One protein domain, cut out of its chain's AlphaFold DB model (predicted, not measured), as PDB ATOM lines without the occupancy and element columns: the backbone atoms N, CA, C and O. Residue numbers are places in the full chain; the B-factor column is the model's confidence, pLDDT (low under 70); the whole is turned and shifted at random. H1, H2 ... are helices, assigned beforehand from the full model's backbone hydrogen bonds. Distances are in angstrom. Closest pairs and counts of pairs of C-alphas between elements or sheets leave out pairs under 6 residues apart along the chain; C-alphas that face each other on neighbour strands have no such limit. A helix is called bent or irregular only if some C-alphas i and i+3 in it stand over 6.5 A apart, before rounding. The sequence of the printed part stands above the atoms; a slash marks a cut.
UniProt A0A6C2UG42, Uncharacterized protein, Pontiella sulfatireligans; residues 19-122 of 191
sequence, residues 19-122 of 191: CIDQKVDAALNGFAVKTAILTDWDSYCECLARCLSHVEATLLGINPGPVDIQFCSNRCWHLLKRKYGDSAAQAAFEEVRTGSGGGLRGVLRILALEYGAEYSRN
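What this domain is: This is residues 19 to 122 of the 191 residues of an uncharacterized protein of Pontiella sulfatireligans (UniProt A0A6C2UG42). A compact, rounded body of crossed helices has H2 and H4 at its core; H3a crosses both, H3b folds back on the first part of H4, and H1 packs on H2 and H4. The 104 printed residues include four named helices, H1 to H4, and no named strand, all helix. The radius of gyration of the C-alphas is 12.6 A; spans are 34 by 26 by 23 A.

How they stand to each other: H3, residues 69 to 98, assigned as one helix by its hydrogen bonds, is bent: C-alphas 83 and 86 are 9.5 A apart, giving arms H3a, 69 to 83, and H3b, 86 to 98. H3a touches residues 45 to 53 alone of H2, residues 41 to 60, about perpendicular at 83 degrees; the closest C-alphas, Ala 49 and Cys 72, are 4.9 A apart. H3b and H4, residues 100 to 122, form a hairpin; their closest C-alphas, Val 96 and Gly 103, are 4.2 A apart. H1, residues 19 to 30, touches H4, closest at C-alphas Ile 20 and Gly 116, 6.1 A. Every O i to N i+4 pair is within hydrogen-bond range in H1 and H2, 9 of 11 in H3a, 8 of 9 in H3b, 17 of 19 in H4.

Where its parts are: H1 begins at C-alpha 19 (-11.645, 27.830, -11.884); H4, 32.0 A long, ends at C-alpha 122 (-10.799, 37.657, -2.358). H2 is 28.6 A long.

The domain as a whole: The printed part has no cut and no long link; residue 36 is under 70 in pLDDT.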
ATOM      1  N   CYS A  19     -10.201  28.017 -12.025       95.44
ATOM      2  CA  CYS A  19     -11.645  27.830 -11.884       95.44
ATOM      3  C   CYS A  19     -12.409  29.143 -12.115       95.44
ATOM      4  O   CYS A  19     -13.431  29.152 -12.801       95.44
ATOM      5  N   ILE A  20     -11.911  30.260 -11.574       97.50
ATOM      6  CA  ILE A  20     -12.537  31.571 -11.771       97.50
ATOM      7  C   ILE A  20     -12.432  32.026 -13.226       97.50
ATOM      8  O   ILE A  20     -13.439  32.469 -13.769       97.50
ATOM      9  N   ASP A  21     -11.283  31.847 -13.878       95.94
ATOM     10  CA  ASP A  21     -11.118  32.186 -15.297       95.94
ATOM     11  C   ASP A  21     -12.143  31.444 -16.172       95.94
ATOM     12  O   ASP A  21     -12.834  32.064 -16.975       95.94
ATOM     13  N   GLN A  22     -12.327  30.137 -15.949       95.94
ATOM     14  CA  GLN A  22     -13.326  29.340 -16.676       95.94
ATOM     15  C   GLN A  22     -14.754  29.854 -16.464       95.94
ATOM     16  O   GLN A  22     -15.546  29.902 -17.405       95.94
ATOM     17  N   LYS A  23     -15.099  30.247 -15.232       96.88
ATOM     18  CA  LYS A  23     -16.420  30.814 -14.937       96.88
ATOM     19  C   LYS A  23     -16.614  32.191 -15.571       96.88
ATOM     20  O   LYS A  23     -17.716  32.485 -16.023       96.88
ATOM     21  N   VAL A  24     -15.571  33.021 -15.620       97.56
ATOM     22  CA  VAL A  24     -15.603  34.321 -16.311       97.56
ATOM     23  C   VAL A  24     -15.821  34.127 -17.807       97.56
ATOM     24  O   VAL A  24     -16.687  34.784 -18.379       97.56
ATOM     25  N   ASP A  25     -15.094  33.200 -18.431       96.25
ATOM     26  CA  ASP A  25     -15.264  32.887 -19.852       96.25
ATOM     27  C   ASP A  25     -16.684  32.375 -20.139       96.25
ATOM     28  O   ASP A  25     -17.334  32.824 -21.086       96.25
ATOM     29  N   ALA A  26     -17.216  31.493 -19.285       94.19
ATOM     30  CA  ALA A  26     -18.595  31.026 -19.386       94.19
ATOM     31  C   ALA A  26     -19.614  32.173 -19.250       94.19
ATOM     32  O   ALA A  26     -20.548  32.249 -20.048       94.19
ATOM     33  N   ALA A  27     -19.418  33.089 -18.296       95.50
ATOM     34  CA  ALA A  27     -20.280  34.256 -18.116       95.50
ATOM     35  C   ALA A  27     -20.247  35.189 -19.338       95.50
ATOM     36  O   ALA A  27     -21.288  35.636 -19.813       95.50
ATOM     37  N   LEU A  28     -19.063  35.452 -19.895       95.00
ATOM     38  CA  LEU A  28     -18.915  36.279 -21.095       95.00
ATOM     39  C   LEU A  28     -19.610  35.664 -22.315       95.00
ATOM     40  O   LEU A  28     -20.248  36.386 -23.085       95.00
ATOM     41  N   ASN A  29     -19.508  34.343 -22.476       92.62
ATOM     42  CA  ASN A  29     -20.168  33.610 -23.556       92.62
ATOM     43  C   ASN A  29     -21.693  33.559 -23.375       92.62
ATOM     44  O   ASN A  29     -22.426  33.611 -24.361       92.62
ATOM     45  N   GLY A  30     -22.172  33.490 -22.129       91.19
ATOM     46  CA  GLY A  30     -23.596  33.527 -21.788       91.19
ATOM     47  C   GLY A  30     -24.221  34.924 -21.849       91.19
ATOM     48  O   GLY A  30     -25.444  35.049 -21.931       91.19
ATOM     49  N   PHE A  31     -23.409  35.985 -21.844       92.69
ATOM     50  CA  PHE A  31     -23.907  37.354 -21.858       92.69
ATOM     51  C   PHE A  31     -24.348  37.801 -23.261       92.69
ATOM     52  O   PHE A  31     -23.540  38.033 -24.174       92.69
ATOM     53  N   ALA A  32     -25.662  37.973 -23.411       85.88
ATOM     54  CA  ALA A  32     -26.286  38.481 -24.624       85.88
ATOM     55  C   ALA A  32     -26.264  40.017 -24.664       85.88
ATOM     56  O   ALA A  32     -26.865  40.697 -23.828       85.88
ATOM     57  N   VAL A  33     -25.617  40.562 -25.691       82.69
ATOM     58  CA  VAL A  33     -25.617  41.996 -25.983       82.69
ATOM     59  C   VAL A  33     -26.715  42.275 -27.009       82.69
ATOM     60  O   VAL A  33     -26.694  41.697 -28.091       82.69
ATOM     61  N   LYS A  34     -27.669  43.157 -26.678       72.56
ATOM     62  CA  LYS A  34     -28.783  43.514 -27.579       72.56
ATOM     63  C   LYS A  34     -28.314  44.276 -28.826       72.56
ATOM     64  O   LYS A  34     -28.848  44.045 -29.904       72.56
ATOM     65  N   THR A  35     -27.301  45.132 -28.679       71.50
ATOM     66  CA  THR A  35     -26.784  45.985 -29.757       71.50
ATOM     67  C   THR A  35     -25.262  46.034 -29.696       71.50
ATOM     68  O   THR A  35     -24.694  46.335 -28.651       71.50
ATOM     69  N   ALA A  36     -24.590  45.725 -30.806       66.94
ATOM     70  CA  ALA A  36     -23.126  45.654 -30.851       66.94
ATOM     71  C   ALA A  36     -22.436  47.029 -30.781       66.94
ATOM     72  O   ALA A  36     -21.276  47.106 -30.381       66.94
ATOM     73  N   ILE A  37     -23.147  48.092 -31.159       70.75
ATOM     74  CA  ILE A  37     -22.669  49.474 -31.149       70.75
ATOM     75  C   ILE A  37     -23.584  50.264 -30.218       70.75
ATOM     76  O   ILE A  37     -24.800  50.262 -30.399       70.75
ATOM     77  N   LEU A  38     -22.991  50.918 -29.224       82.31
ATOM     78  CA  LEU A  38     -23.684  51.808 -28.298       82.31
ATOM     79  C   LEU A  38     -23.139  53.213 -28.538       82.31
ATOM     80  O   LEU A  38     -21.939  53.440 -28.392       82.31
ATOM     81  N   THR A  39     -24.003  54.124 -28.978       80.75
ATOM     82  CA  THR A  39     -23.616  55.500 -29.328       80.75
ATOM     83  C   THR A  39     -23.984  56.509 -28.251       80.75
ATOM     84  O   THR A  39     -23.446  57.612 -28.252       80.75
ATOM     85  N   ASP A  40     -24.879  56.146 -27.335       90.00
ATOM     86  CA  ASP A  40     -25.266  56.950 -26.185       90.00
ATOM     87  C   ASP A  40     -24.657  56.413 -24.885       90.00
ATOM     88  O   ASP A  40     -24.400  55.217 -24.708       90.00
ATOM     89  N   TRP A  41     -24.408  57.346 -23.972       89.56
ATOM     90  CA  TRP A  41     -23.742  57.083 -22.704       89.56
ATOM     91  C   TRP A  41     -24.576  56.203 -21.766       89.56
ATOM     92  O   TRP A  41     -24.028  55.340 -21.075       89.56
ATOM     93  N   ASP A  42     -25.894  56.389 -21.763       90.44
ATOM     94  CA  ASP A  42     -26.796  55.705 -20.839       90.44
ATOM     95  C   ASP A  42     -26.912  54.218 -21.181       90.44
ATOM     96  O   ASP A  42     -26.721  53.367 -20.308       90.44
ATOM     97  N   SER A  43     -27.098  53.880 -22.461       90.25
ATOM     98  CA  SER A  43     -27.119  52.488 -22.925       90.25
ATOM     99  C   SER A  43     -25.779  51.789 -22.700       90.25
ATOM    100  O   SER A  43     -25.740  50.597 -22.378       90.25
ATOM    101  N   TYR A  44     -24.666  52.519 -22.827       91.38
ATOM    102  CA  TYR A  44     -23.342  52.009 -22.474       91.38
ATOM    103  C   TYR A  44     -23.235  51.684 -20.979       91.38
ATOM    104  O   TYR A  44     -22.858  50.563 -20.624       91.38
ATOM    105  N   CYS A  45     -23.630  52.610 -20.102       92.56
ATOM    106  CA  CYS A  45     -23.629  52.399 -18.654       92.56
ATOM    107  C   CYS A  45     -24.518  51.219 -18.241       92.56
ATOM    108  O   CYS A  45     -24.073  50.368 -17.464       92.56
ATOM    109  N   GLU A  46     -25.729  51.121 -18.800       92.12
ATOM    110  CA  GLU A  46     -26.642  50.001 -18.557       92.12
ATOM    111  C   GLU A  46     -26.011  48.671 -18.993       92.12
ATOM    112  O   GLU A  46     -26.042  47.685 -18.249       92.12
ATOM    113  N   CYS A  47     -25.392  48.631 -20.177       93.00
ATOM    114  CA  CYS A  47     -24.756  47.423 -20.699       93.00
ATOM    115  C   CYS A  47     -23.625  46.934 -19.786       93.00
ATOM    116  O   CYS A  47     -23.582  45.747 -19.443       93.00
ATOM    117  N   LEU A  48     -22.749  47.840 -19.340       94.19
ATOM    118  CA  LEU A  48     -21.673  47.502 -18.409       94.19
ATOM    119  C   LEU A  48     -22.215  47.001 -17.071       94.19
ATOM    120  O   LEU A  48     -21.761  45.969 -16.577       94.19
ATOM    121  N   ALA A  49     -23.192  47.706 -16.495       93.94
ATOM    122  CA  ALA A  49     -23.785  47.351 -15.212       93.94
ATOM    123  C   ALA A  49     -24.426  45.955 -15.253       93.94
ATOM    124  O   ALA A  49     -24.194  45.122 -14.374       93.94
ATOM    125  N   ARG A  50     -25.171  45.662 -16.324       93.44
ATOM    126  CA  ARG A  50     -25.794  44.350 -16.539       93.44
ATOM    127  C   ARG A  50     -24.770  43.253 -16.782       93.44
ATOM    128  O   ARG A  50     -24.950  42.151 -16.270       93.44
ATOM    129  N   CYS A  51     -23.699  43.536 -17.522       94.44
ATOM    130  CA  CYS A  51     -22.612  42.580 -17.705       94.44
ATOM    131  C   CYS A  51     -21.933  42.259 -16.374       94.44
ATOM    132  O   CYS A  51     -21.733  41.088 -16.062       94.44
ATOM    133  N   LEU A  52     -21.608  43.275 -15.569       94.69
ATOM    134  CA  LEU A  52     -20.971  43.073 -14.271       94.69
ATOM    135  C   LEU A  52     -21.861  42.252 -13.333       94.69
ATOM    136  O   LEU A  52     -21.390  41.280 -12.751       94.69
ATOM    137  N   SER A  53     -23.149  42.598 -13.239       93.62
ATOM    138  CA  SER A  53     -24.119  41.853 -12.432       93.62
ATOM    139  C   SER A  53     -24.264  40.400 -12.899       93.62
ATOM    140  O   SER A  53     -24.304  39.486 -12.077       93.62
ATOM    141  N   HIS A  54     -24.269  40.163 -14.216       94.25
ATOM    142  CA  HIS A  54     -24.303  38.814 -14.776       94.25
ATOM    143  C   HIS A  54     -23.062  38.003 -14.388       94.25
ATOM    144  O   HIS A  54     -23.196  36.897 -13.870       94.25
ATOM    145  N   VAL A  55     -21.862  38.566 -14.572       95.56
ATOM    146  CA  VAL A  55     -20.601  37.911 -14.193       95.56
ATOM    147  C   VAL A  55     -20.572  37.623 -12.691       95.56
ATOM    148  O   VAL A  55     -20.221  36.517 -12.286       95.56
ATOM    149  N   GLU A  56     -20.972  38.580 -11.854       94.50
ATOM    150  CA  GLU A  56     -21.036  38.408 -10.401       94.50
ATOM    151  C   GLU A  56     -21.978  37.273  -9.994       94.50
ATOM    152  O   GLU A  56     -21.574  36.387  -9.236       94.50
ATOM    153  N   ALA A  57     -23.185  37.237 -10.556       94.19
ATOM    154  CA  ALA A  57     -24.146  36.171 -10.315       94.19
ATOM    155  C   ALA A  57     -23.593  34.794 -10.731       94.19
ATOM    156  O   ALA A  57     -23.692  33.832  -9.965       94.19
ATOM    157  N   THR A  58     -22.928  34.701 -11.889       95.12
ATOM    158  CA  THR A  58     -22.285  33.460 -12.351       95.12
ATOM    159  C   THR A  58     -21.161  33.002 -11.418       95.12
ATOM    160  O   THR A  58     -21.066  31.814 -11.103       95.12
ATOM    161  N   LEU A  59     -20.311  33.917 -10.948       94.69
ATOM    162  CA  LEU A  59     -19.213  33.576 -10.037       94.69
ATOM    163  C   LEU A  59     -19.720  33.080  -8.679       94.69
ATOM    164  O   LEU A  59     -19.170  32.109  -8.143       94.69
ATOM    165  N   LEU A  60     -20.775  33.716  -8.165       92.12
ATOM    166  CA  LEU A  60     -21.437  33.368  -6.906       92.12
ATOM    167  C   LEU A  60     -22.340  32.128  -7.017       92.12
ATOM    168  O   LEU A  60     -22.656  31.521  -5.999       92.12
ATOM    169  N   GLY A  61     -22.737  31.731  -8.230       92.25
ATOM    170  CA  GLY A  61     -23.680  30.630  -8.443       92.25
ATOM    171  C   GLY A  61     -25.104  30.975  -8.002       92.25
ATOM    172  O   GLY A  61     -25.814  30.107  -7.498       92.25
ATOM    173  N   ILE A  62     -25.507  32.238  -8.157       91.94
ATOM    174  CA  ILE A  62     -26.832  32.745  -7.775       91.94
ATOM    175  C   ILE A  62     -27.568  33.320  -8.988       91.94
ATOM    176  O   ILE A  62     -26.971  33.570 -10.036       91.94
ATOM    177  N   ASN A  63     -28.867  33.573  -8.833       84.88
ATOM    178  CA  ASN A  63     -29.627  34.327  -9.825       84.88
ATOM    179  C   ASN A  63     -29.305  35.827  -9.715       84.88
ATOM    180  O   ASN A  63     -29.222  36.340  -8.595       84.88
ATOM    181  N   PRO A  64     -29.143  36.544 -10.841       81.38
ATOM    182  CA  PRO A  64     -28.909  37.981 -10.813       81.38
ATOM    183  C   PRO A  64     -30.133  38.711 -10.247       81.38
ATOM    184  O   PRO A  64     -31.269  38.442 -10.637       81.38
ATOM    185  N   GLY A  65     -29.885  39.629  -9.315       80.19
ATOM    186  CA  GLY A  65     -30.900  40.533  -8.776       80.19
ATOM    187  C   GLY A  65     -31.162  41.741  -9.686       80.19
ATOM    188  O   GLY A  65     -30.561  41.859 -10.758       80.19
ATOM    189  N   PRO A  66     -32.046  42.664  -9.268       85.62
ATOM    190  CA  PRO A  66     -32.211  43.943  -9.949       85.62
ATOM    191  C   PRO A  66     -30.888  44.727  -9.968       85.62
ATOM    192  O   PRO A  66     -30.138  44.725  -8.991       85.62
ATOM    193  N   VAL A  67     -30.605  45.390 -11.091       87.62
ATOM    194  CA  VAL A  67     -29.356  46.129 -11.312       87.62
ATOM    195  C   VAL A  67     -29.561  47.601 -10.974       87.62
ATOM    196  O   VAL A  67     -30.310  48.295 -11.658       87.62
ATOM    197  N   ASP A  68     -28.857  48.086  -9.954       89.38
ATOM    198  CA  ASP A  68     -28.668  49.521  -9.736       89.38
ATOM    199  C   ASP A  68     -27.585  50.019 -10.702       89.38
ATOM    200  O   ASP A  68     -26.393  49.755 -10.520       89.38
ATOM    201  N   ILE A  69     -28.010  50.706 -11.763       88.75
ATOM    202  CA  ILE A  69     -27.115  51.156 -12.833       88.75
ATOM    203  C   ILE A  69     -26.048  52.100 -12.274       88.75
ATOM    204  O   ILE A  69     -24.873  51.922 -12.574       88.75
ATOM    205  N   GLN A  70     -26.417  53.058 -11.423       86.00
ATOM    206  CA  GLN A  70     -25.476  54.057 -10.919       86.00
ATOM    207  C   GLN A  70     -24.395  53.411 -10.046       86.00
ATOM    208  O   GLN A  70     -23.200  53.670 -10.231       86.00
ATOM    209  N   PHE A  71     -24.799  52.540  -9.121       86.31
ATOM    210  CA  PHE A  71     -23.862  51.818  -8.267       86.31
ATOM    211  C   PHE A  71     -22.946  50.896  -9.085       86.31
ATOM    212  O   PHE A  71     -21.718  50.938  -8.946       86.31
ATOM    213  N   CYS A  72     -23.523  50.088  -9.979       87.75
ATOM    214  CA  CYS A  72     -22.765  49.140 -10.787       87.75
ATOM    215  C   CYS A  72     -21.822  49.839 -11.774       87.75
ATOM    216  O   CYS A  72     -20.681  49.404 -11.914       87.75
ATOM    217  N   SER A  73     -22.232  50.940 -12.410       87.19
ATOM    218  CA  SER A  73     -21.371  51.701 -13.324       87.19
ATOM    219  C   SER A  73     -20.144  52.272 -12.613       87.19
ATOM    220  O   SER A  73     -19.037  52.159 -13.136       87.19
ATOM    221  N   ASN A  74     -20.287  52.788 -11.387       88.75
ATOM    222  CA  ASN A  74     -19.133  53.235 -10.596       88.75
ATOM    223  C   ASN A  74     -18.141  52.095 -10.332       88.75
ATOM    224  O   ASN A  74     -16.928  52.268 -10.487       88.75
ATOM    225  N   ARG A  75     -18.646  50.901 -10.000       91.31
ATOM    226  CA  ARG A  75     -17.813  49.702  -9.834       91.31
ATOM    227  C   ARG A  75     -17.123  49.309 -11.145       91.31
ATOM    228  O   ARG A  75     -15.934  48.993 -11.124       91.31
ATOM    229  N   CYS A  76     -17.815  49.405 -12.280       94.25
ATOM    230  CA  CYS A  76     -17.218  49.195 -13.600       94.25
ATOM    231  C   CYS A  76     -16.049  50.153 -13.853       94.25
ATOM    232  O   CYS A  76     -14.997  49.713 -14.309       94.25
ATOM    233  N   TRP A  77     -16.175  51.437 -13.502       92.81
ATOM    234  CA  TRP A  77     -15.086  52.404 -13.676       92.81
ATOM    235  C   TRP A  77     -13.869  52.065 -12.831       92.81
ATOM    236  O   TRP A  77     -12.755  52.094 -13.346       92.81
ATOM    237  N   HIS A  78     -14.056  51.677 -11.570       92.69
ATOM    238  CA  HIS A  78     -12.942  51.239 -10.726       92.69
ATOM    239  C   HIS A  78     -12.183  50.043 -11.312       92.69
ATOM    240  O   HIS A  78     -10.957  49.991 -11.217       92.69
ATOM    241  N   LEU A  79     -12.889  49.106 -11.947       94.75
ATOM    242  CA  LEU A  79     -12.270  47.966 -12.625       94.75
ATOM    243  C   LEU A  79     -11.550  48.408 -13.906       94.75
ATOM    244  O   LEU A  79     -10.378  48.092 -14.095       94.75
ATOM    245  N   LEU A  80     -12.211  49.203 -14.751       95.12
ATOM    246  CA  LEU A  80     -11.662  49.667 -16.027       95.12
ATOM    247  C   LEU A  80     -10.461  50.612 -15.857       95.12
ATOM    248  O   LEU A  80      -9.559  50.600 -16.696       95.12
ATOM    249  N   LYS A  81     -10.375  51.356 -14.746       94.81
ATOM    250  CA  LYS A  81      -9.196  52.165 -14.380       94.81
ATOM    251  C   LYS A  81      -7.891  51.372 -14.393       94.81
ATOM    252  O   LYS A  81      -6.847  51.942 -14.688       94.81
ATOM    253  N   ARG A  82      -7.930  50.059 -14.143       91.94
ATOM    254  CA  ARG A  82      -6.734  49.197 -14.166       91.94
ATOM    255  C   ARG A  82      -6.114  49.073 -15.561       91.94
ATOM    256  O   ARG A  82      -4.900  48.935 -15.659       91.94
ATOM    257  N   LYS A  83      -6.926  49.156 -16.624       90.50
ATOM    258  CA  LYS A  83      -6.449  49.163 -18.017       90.50
ATOM    259  C   LYS A  83      -6.277  50.581 -18.560       90.50
ATOM    260  O   LYS A  83      -5.285  50.861 -19.221       90.50
ATOM    261  N   TYR A  84      -7.255  51.451 -18.321       90.88
ATOM    262  CA  TYR A  84      -7.366  52.739 -19.013       90.88
ATOM    263  C   TYR A  84      -6.879  53.944 -18.193       90.88
ATOM    264  O   TYR A  84      -6.877  55.062 -18.700       90.88
ATOM    265  N   GLY A  85      -6.476  53.750 -16.935       92.12
ATOM    266  CA  GLY A  85      -6.079  54.845 -16.050       92.12
ATOM    267  C   GLY A  85      -7.252  55.752 -15.668       92.12
ATOM    268  O   GLY A  85      -8.414  55.348 -15.707       92.12
ATOM    269  N   ASP A  86      -6.961  56.991 -15.277       91.62
ATOM    270  CA  ASP A  86      -7.959  57.894 -14.690       91.62
ATOM    271  C   ASP A  86      -9.087  58.311 -15.645       91.62
ATOM    272  O   ASP A  86     -10.190  58.612 -15.189       91.62
ATOM    273  N   SER A  87      -8.858  58.243 -16.959       90.38
ATOM    274  CA  SER A  87      -9.843  58.549 -18.006       90.38
ATOM    275  C   SER A  87     -10.663  57.332 -18.459       90.38
ATOM    276  O   SER A  87     -11.284  57.367 -19.523       90.38
ATOM    277  N   ALA A  88     -10.710  56.261 -17.657       90.00
ATOM    278  CA  ALA A  88     -11.302  54.978 -18.039       90.00
ATOM    279  C   ALA A  88     -12.706  55.047 -18.637       90.00
ATOM    280  O   ALA A  88     -12.990  54.342 -19.601       90.00
ATOM    281  N   ALA A  89     -13.571  55.897 -18.085       87.88
ATOM    282  CA  ALA A  89     -14.945  56.020 -18.547       87.88
ATOM    283  C   ALA A  89     -14.999  56.546 -19.999       87.88
ATOM    284  O   ALA A  89     -15.660  55.950 -20.848       87.88
ATOM    285  N   GLN A  90     -14.234  57.600 -20.305       90.69
ATOM    286  CA  GLN A  90     -14.177  58.209 -21.637       90.69
ATOM    287  C   GLN A  90     -13.394  57.345 -22.633       90.69
ATOM    288  O   GLN A  90     -13.851  57.141 -23.753       90.69
ATOM    289  N   ALA A  91     -12.243  56.803 -22.226       92.38
ATOM    290  CA  ALA A  91     -11.398  55.989 -23.098       92.38
ATOM    291  C   ALA A  91     -12.097  54.690 -23.531       92.38
ATOM    292  O   ALA A  91     -12.095  54.347 -24.712       92.38
ATOM    293  N   ALA A  92     -12.748  53.996 -22.594       93.00
ATOM    294  CA  ALA A  92     -13.477  52.773 -22.911       93.00
ATOM    295  C   ALA A  92     -14.724  53.057 -23.764       93.00
ATOM    296  O   ALA A  92     -15.002  52.308 -24.698       93.00
ATOM    297  N   PHE A  93     -15.450  54.152 -23.500       93.44
ATOM    298  CA  PHE A  93     -16.591  54.535 -24.335       93.44
ATOM    299  C   PHE A  93     -16.170  54.877 -25.767       93.44
ATOM    300  O   PHE A  93     -16.841  54.476 -26.714       93.44
ATOM    301  N   GLU A  94     -15.030  55.545 -25.942       92.06
ATOM    302  CA  GLU A  94     -14.504  55.849 -27.271       92.06
ATOM    303  C   GLU A  94     -14.093  54.579 -28.033       92.06
ATOM    304  O   GLU A  94     -14.388  54.465 -29.225       92.06
ATOM    305  N   GLU A  95     -13.505  53.576 -27.365       92.31
ATOM    306  CA  GLU A  95     -13.266  52.252 -27.968       92.31
ATOM    307  C   GLU A  95     -14.579  51.590 -28.413       92.31
ATOM    308  O   GLU A  95     -14.668  51.084 -29.533       92.31
ATOM    309  N   VAL A  96     -15.632  51.647 -27.587       92.12
ATOM    310  CA  VAL A  96     -16.960  51.123 -27.953       92.12
ATOM    311  C   VAL A  96     -17.534  51.848 -29.169       92.12
ATOM    312  O   VAL A  96     -17.989  51.194 -30.107       92.12
ATOM    313  N   ARG A  97     -17.489  53.183 -29.171       90.19
ATOM    314  CA  ARG A  97     -18.073  54.030 -30.216       90.19
ATOM    315  C   ARG A  97     -17.360  53.876 -31.559       90.19
ATOM    316  O   ARG A  97     -18.005  53.893 -32.603       90.19
ATOM    317  N   THR A  98     -16.035  53.742 -31.536       88.69
ATOM    318  CA  THR A  98     -15.198  53.622 -32.744       88.69
ATOM    319  C   THR A  98     -14.997  52.178 -33.201       88.69
ATOM    320  O   THR A  98     -14.534  51.949 -34.316       88.69
ATOM    321  N   GLY A  99     -15.305  51.195 -32.348       85.19
ATOM    322  CA  GLY A  99     -15.000  49.783 -32.582       85.19
ATOM    323  C   GLY A  99     -13.510  49.436 -32.459       85.19
ATOM    324  O   GLY A  99     -13.124  48.290 -32.703       85.19
ATOM    325  N   SER A 100     -12.660  50.392 -32.076       87.50
ATOM    326  CA  SER A 100     -11.236  50.156 -31.835       87.50
ATOM    327  C   SER A 100     -11.023  49.284 -30.587       87.50
ATOM    328  O   SER A 100     -11.914  49.133 -29.753       87.50
ATOM    329  N   GLY A 101      -9.875  48.604 -30.482       79.94
ATOM    330  CA  GLY A 101      -9.562  47.778 -29.302       79.94
ATOM    331  C   GLY A 101     -10.496  46.576 -29.065       79.94
ATOM    332  O   GLY A 101     -10.507  46.014 -27.970       79.94
ATOM    333  N   GLY A 102     -11.276  46.161 -30.071       86.94
ATOM    334  CA  GLY A 102     -12.293  45.108 -29.944       86.94
ATOM    335  C   GLY A 102     -13.690  45.624 -29.575       86.94
ATOM    336  O   GLY A 102     -14.587  44.812 -29.323       86.94
ATOM    337  N   GLY A 103     -13.882  46.948 -29.541       91.75
ATOM    338  CA  GLY A 103     -15.166  47.602 -29.309       91.75
ATOM    339  C   GLY A 103     -15.831  47.180 -28.000       91.75
ATOM    340  O   GLY A 103     -15.169  46.854 -27.010       91.75
ATOM    341  N   LEU A 104     -17.164  47.121 -28.006       92.06
ATOM    342  CA  LEU A 104     -17.953  46.732 -26.835       92.06
ATOM    343  C   LEU A 104     -17.524  45.380 -26.256       92.06
ATOM    344  O   LEU A 104     -17.326  45.258 -25.051       92.06
ATOM    345  N   ARG A 105     -17.324  44.360 -27.098       91.69
ATOM    346  CA  ARG A 105     -16.900  43.028 -26.633       91.69
ATOM    347  C   ARG A 105     -15.520  43.065 -25.972       91.69
ATOM    348  O   ARG A 105     -15.328  42.377 -24.971       91.69
ATOM    349  N   GLY A 106     -14.595  43.874 -26.490       93.19
ATOM    350  CA  GLY A 106     -13.295  44.119 -25.868       93.19
ATOM    351  C   GLY A 106     -13.443  44.690 -24.459       93.19
ATOM    352  O   GLY A 106     -12.946  44.093 -23.502       93.19
ATOM    353  N   VAL A 107     -14.199  45.783 -24.318       94.81
ATOM    354  CA  VAL A 107     -14.449  46.451 -23.027       94.81
ATOM    355  C   VAL A 107     -15.124  45.517 -22.018       94.81
ATOM    356  O   VAL A 107     -14.662  45.409 -20.881       94.81
ATOM    357  N   LEU A 108     -16.163  44.782 -22.429       95.31
ATOM    358  CA  LEU A 108     -16.853  43.813 -21.568       95.31
ATOM    359  C   LEU A 108     -15.917  42.694 -21.096       95.31
ATOM    360  O   LEU A 108     -15.953  42.306 -19.929       95.31
ATOM    361  N   ARG A 109     -15.040  42.204 -21.981       95.88
ATOM    362  CA  ARG A 109     -14.040  41.192 -21.626       95.88
ATOM    363  C   ARG A 109     -13.083  41.709 -20.557       95.88
ATOM    364  O   ARG A 109     -12.822  41.000 -19.593       95.88
ATOM    365  N   ILE A 110     -12.579  42.932 -20.705       96.06
ATOM    366  CA  ILE A 110     -11.667  43.541 -19.725       96.06
ATOM    367  C   ILE A 110     -12.358  43.681 -18.374       96.06
ATOM    368  O   ILE A 110     -11.806  43.262 -17.361       96.06
ATOM    369  N   LEU A 111     -13.585  44.207 -18.371       96.19
ATOM    370  CA  LEU A 111     -14.388  44.351 -17.163       96.19
ATOM    371  C   LEU A 111     -14.546  43.011 -16.425       96.19
ATOM    372  O   LEU A 111     -14.288  42.930 -15.224       96.19
ATOM    373  N   ALA A 112     -14.933  41.957 -17.144       97.00
ATOM    374  CA  ALA A 112     -15.160  40.640 -16.559       97.00
ATOM    375  C   ALA A 112     -13.865  39.982 -16.052       97.00
ATOM    376  O   ALA A 112     -13.867  39.381 -14.978       97.00
ATOM    377  N   LEU A 113     -12.751  40.128 -16.782       96.69
ATOM    378  CA  LEU A 113     -11.444  39.610 -16.365       96.69
ATOM    379  C   LEU A 113     -10.928  40.314 -15.105       96.69
ATOM    380  O   LEU A 113     -10.460  39.644 -14.184       96.69
ATOM    381  N   GLU A 114     -11.049  41.640 -15.026       96.62
ATOM    382  CA  GLU A 114     -10.649  42.387 -13.829       96.62
ATOM    383  C   GLU A 114     -11.514  42.023 -12.622       96.62
ATOM    384  O   GLU A 114     -10.995  41.836 -11.514       96.62
ATOM    385  N   TYR A 115     -12.819  41.839 -12.839       96.75
ATOM    386  CA  TYR A 115     -13.721  41.384 -11.791       96.75
ATOM    387  C   TYR A 115     -13.378  39.973 -11.299       96.75
ATOM    388  O   TYR A 115     -13.253  39.742 -10.096       96.75
ATOM    389  N   GLY A 116     -13.150  39.035 -12.222       97.62
ATOM    390  CA  GLY A 116     -12.715  37.679 -11.899       97.62
ATOM    391  C   GLY A 116     -11.390  37.651 -11.140       97.62
ATOM    392  O   GLY A 116     -11.263  36.944 -10.141       97.62
ATOM    393  N   ALA A 117     -10.417  38.470 -11.544       95.75
ATOM    394  CA  ALA A 117      -9.145  38.589 -10.841       95.75
ATOM    395  C   ALA A 117      -9.327  39.105  -9.404       95.75
ATOM    396  O   ALA A 117      -8.678  38.613  -8.479       95.75
ATOM    397  N   GLU A 118     -10.211  40.081  -9.188       95.94
ATOM    398  CA  GLU A 118     -10.558  40.563  -7.851       95.94
ATOM    399  C   GLU A 118     -11.249  39.490  -7.007       95.94
ATOM    400  O   GLU A 118     -10.814  39.217  -5.888       95.94
ATOM    401  N   TYR A 119     -12.249  38.816  -7.569       96.62
ATOM    402  CA  TYR A 119     -12.964  37.735  -6.900       96.62
ATOM    403  C   TYR A 119     -12.033  36.572  -6.519       96.62
ATOM    404  O   TYR A 119     -12.062  36.091  -5.386       96.62
ATOM    405  N   SER A 120     -11.133  36.175  -7.424       97.31
ATOM    406  CA  SER A 120     -10.096  35.169  -7.175       97.31
ATOM    407  C   SER A 120      -9.201  35.556  -5.991       97.31
ATOM    408  O   SER A 120      -9.019  34.754  -5.071       97.31
ATOM    409  N   ARG A 121      -8.699  36.802  -5.955       96.69
ATOM    410  CA  ARG A 121      -7.888  37.312  -4.833       96.69
ATOM    411  C   ARG A 121      -8.655  37.308  -3.511       96.69
ATOM    412  O   ARG A 121      -8.067  36.988  -2.474       96.69
ATOM    413  N   ASN A 122      -9.943  37.644  -3.542       96.62
ATOM    414  CA  ASN A 122     -10.799  37.657  -2.358       96.62
ATOM    415  C   ASN A 122     -11.027  36.239  -1.822       96.62
ATOM    416  O   ASN A 122     -10.822  36.010  -0.632       96.62
TER     417      ASN A 122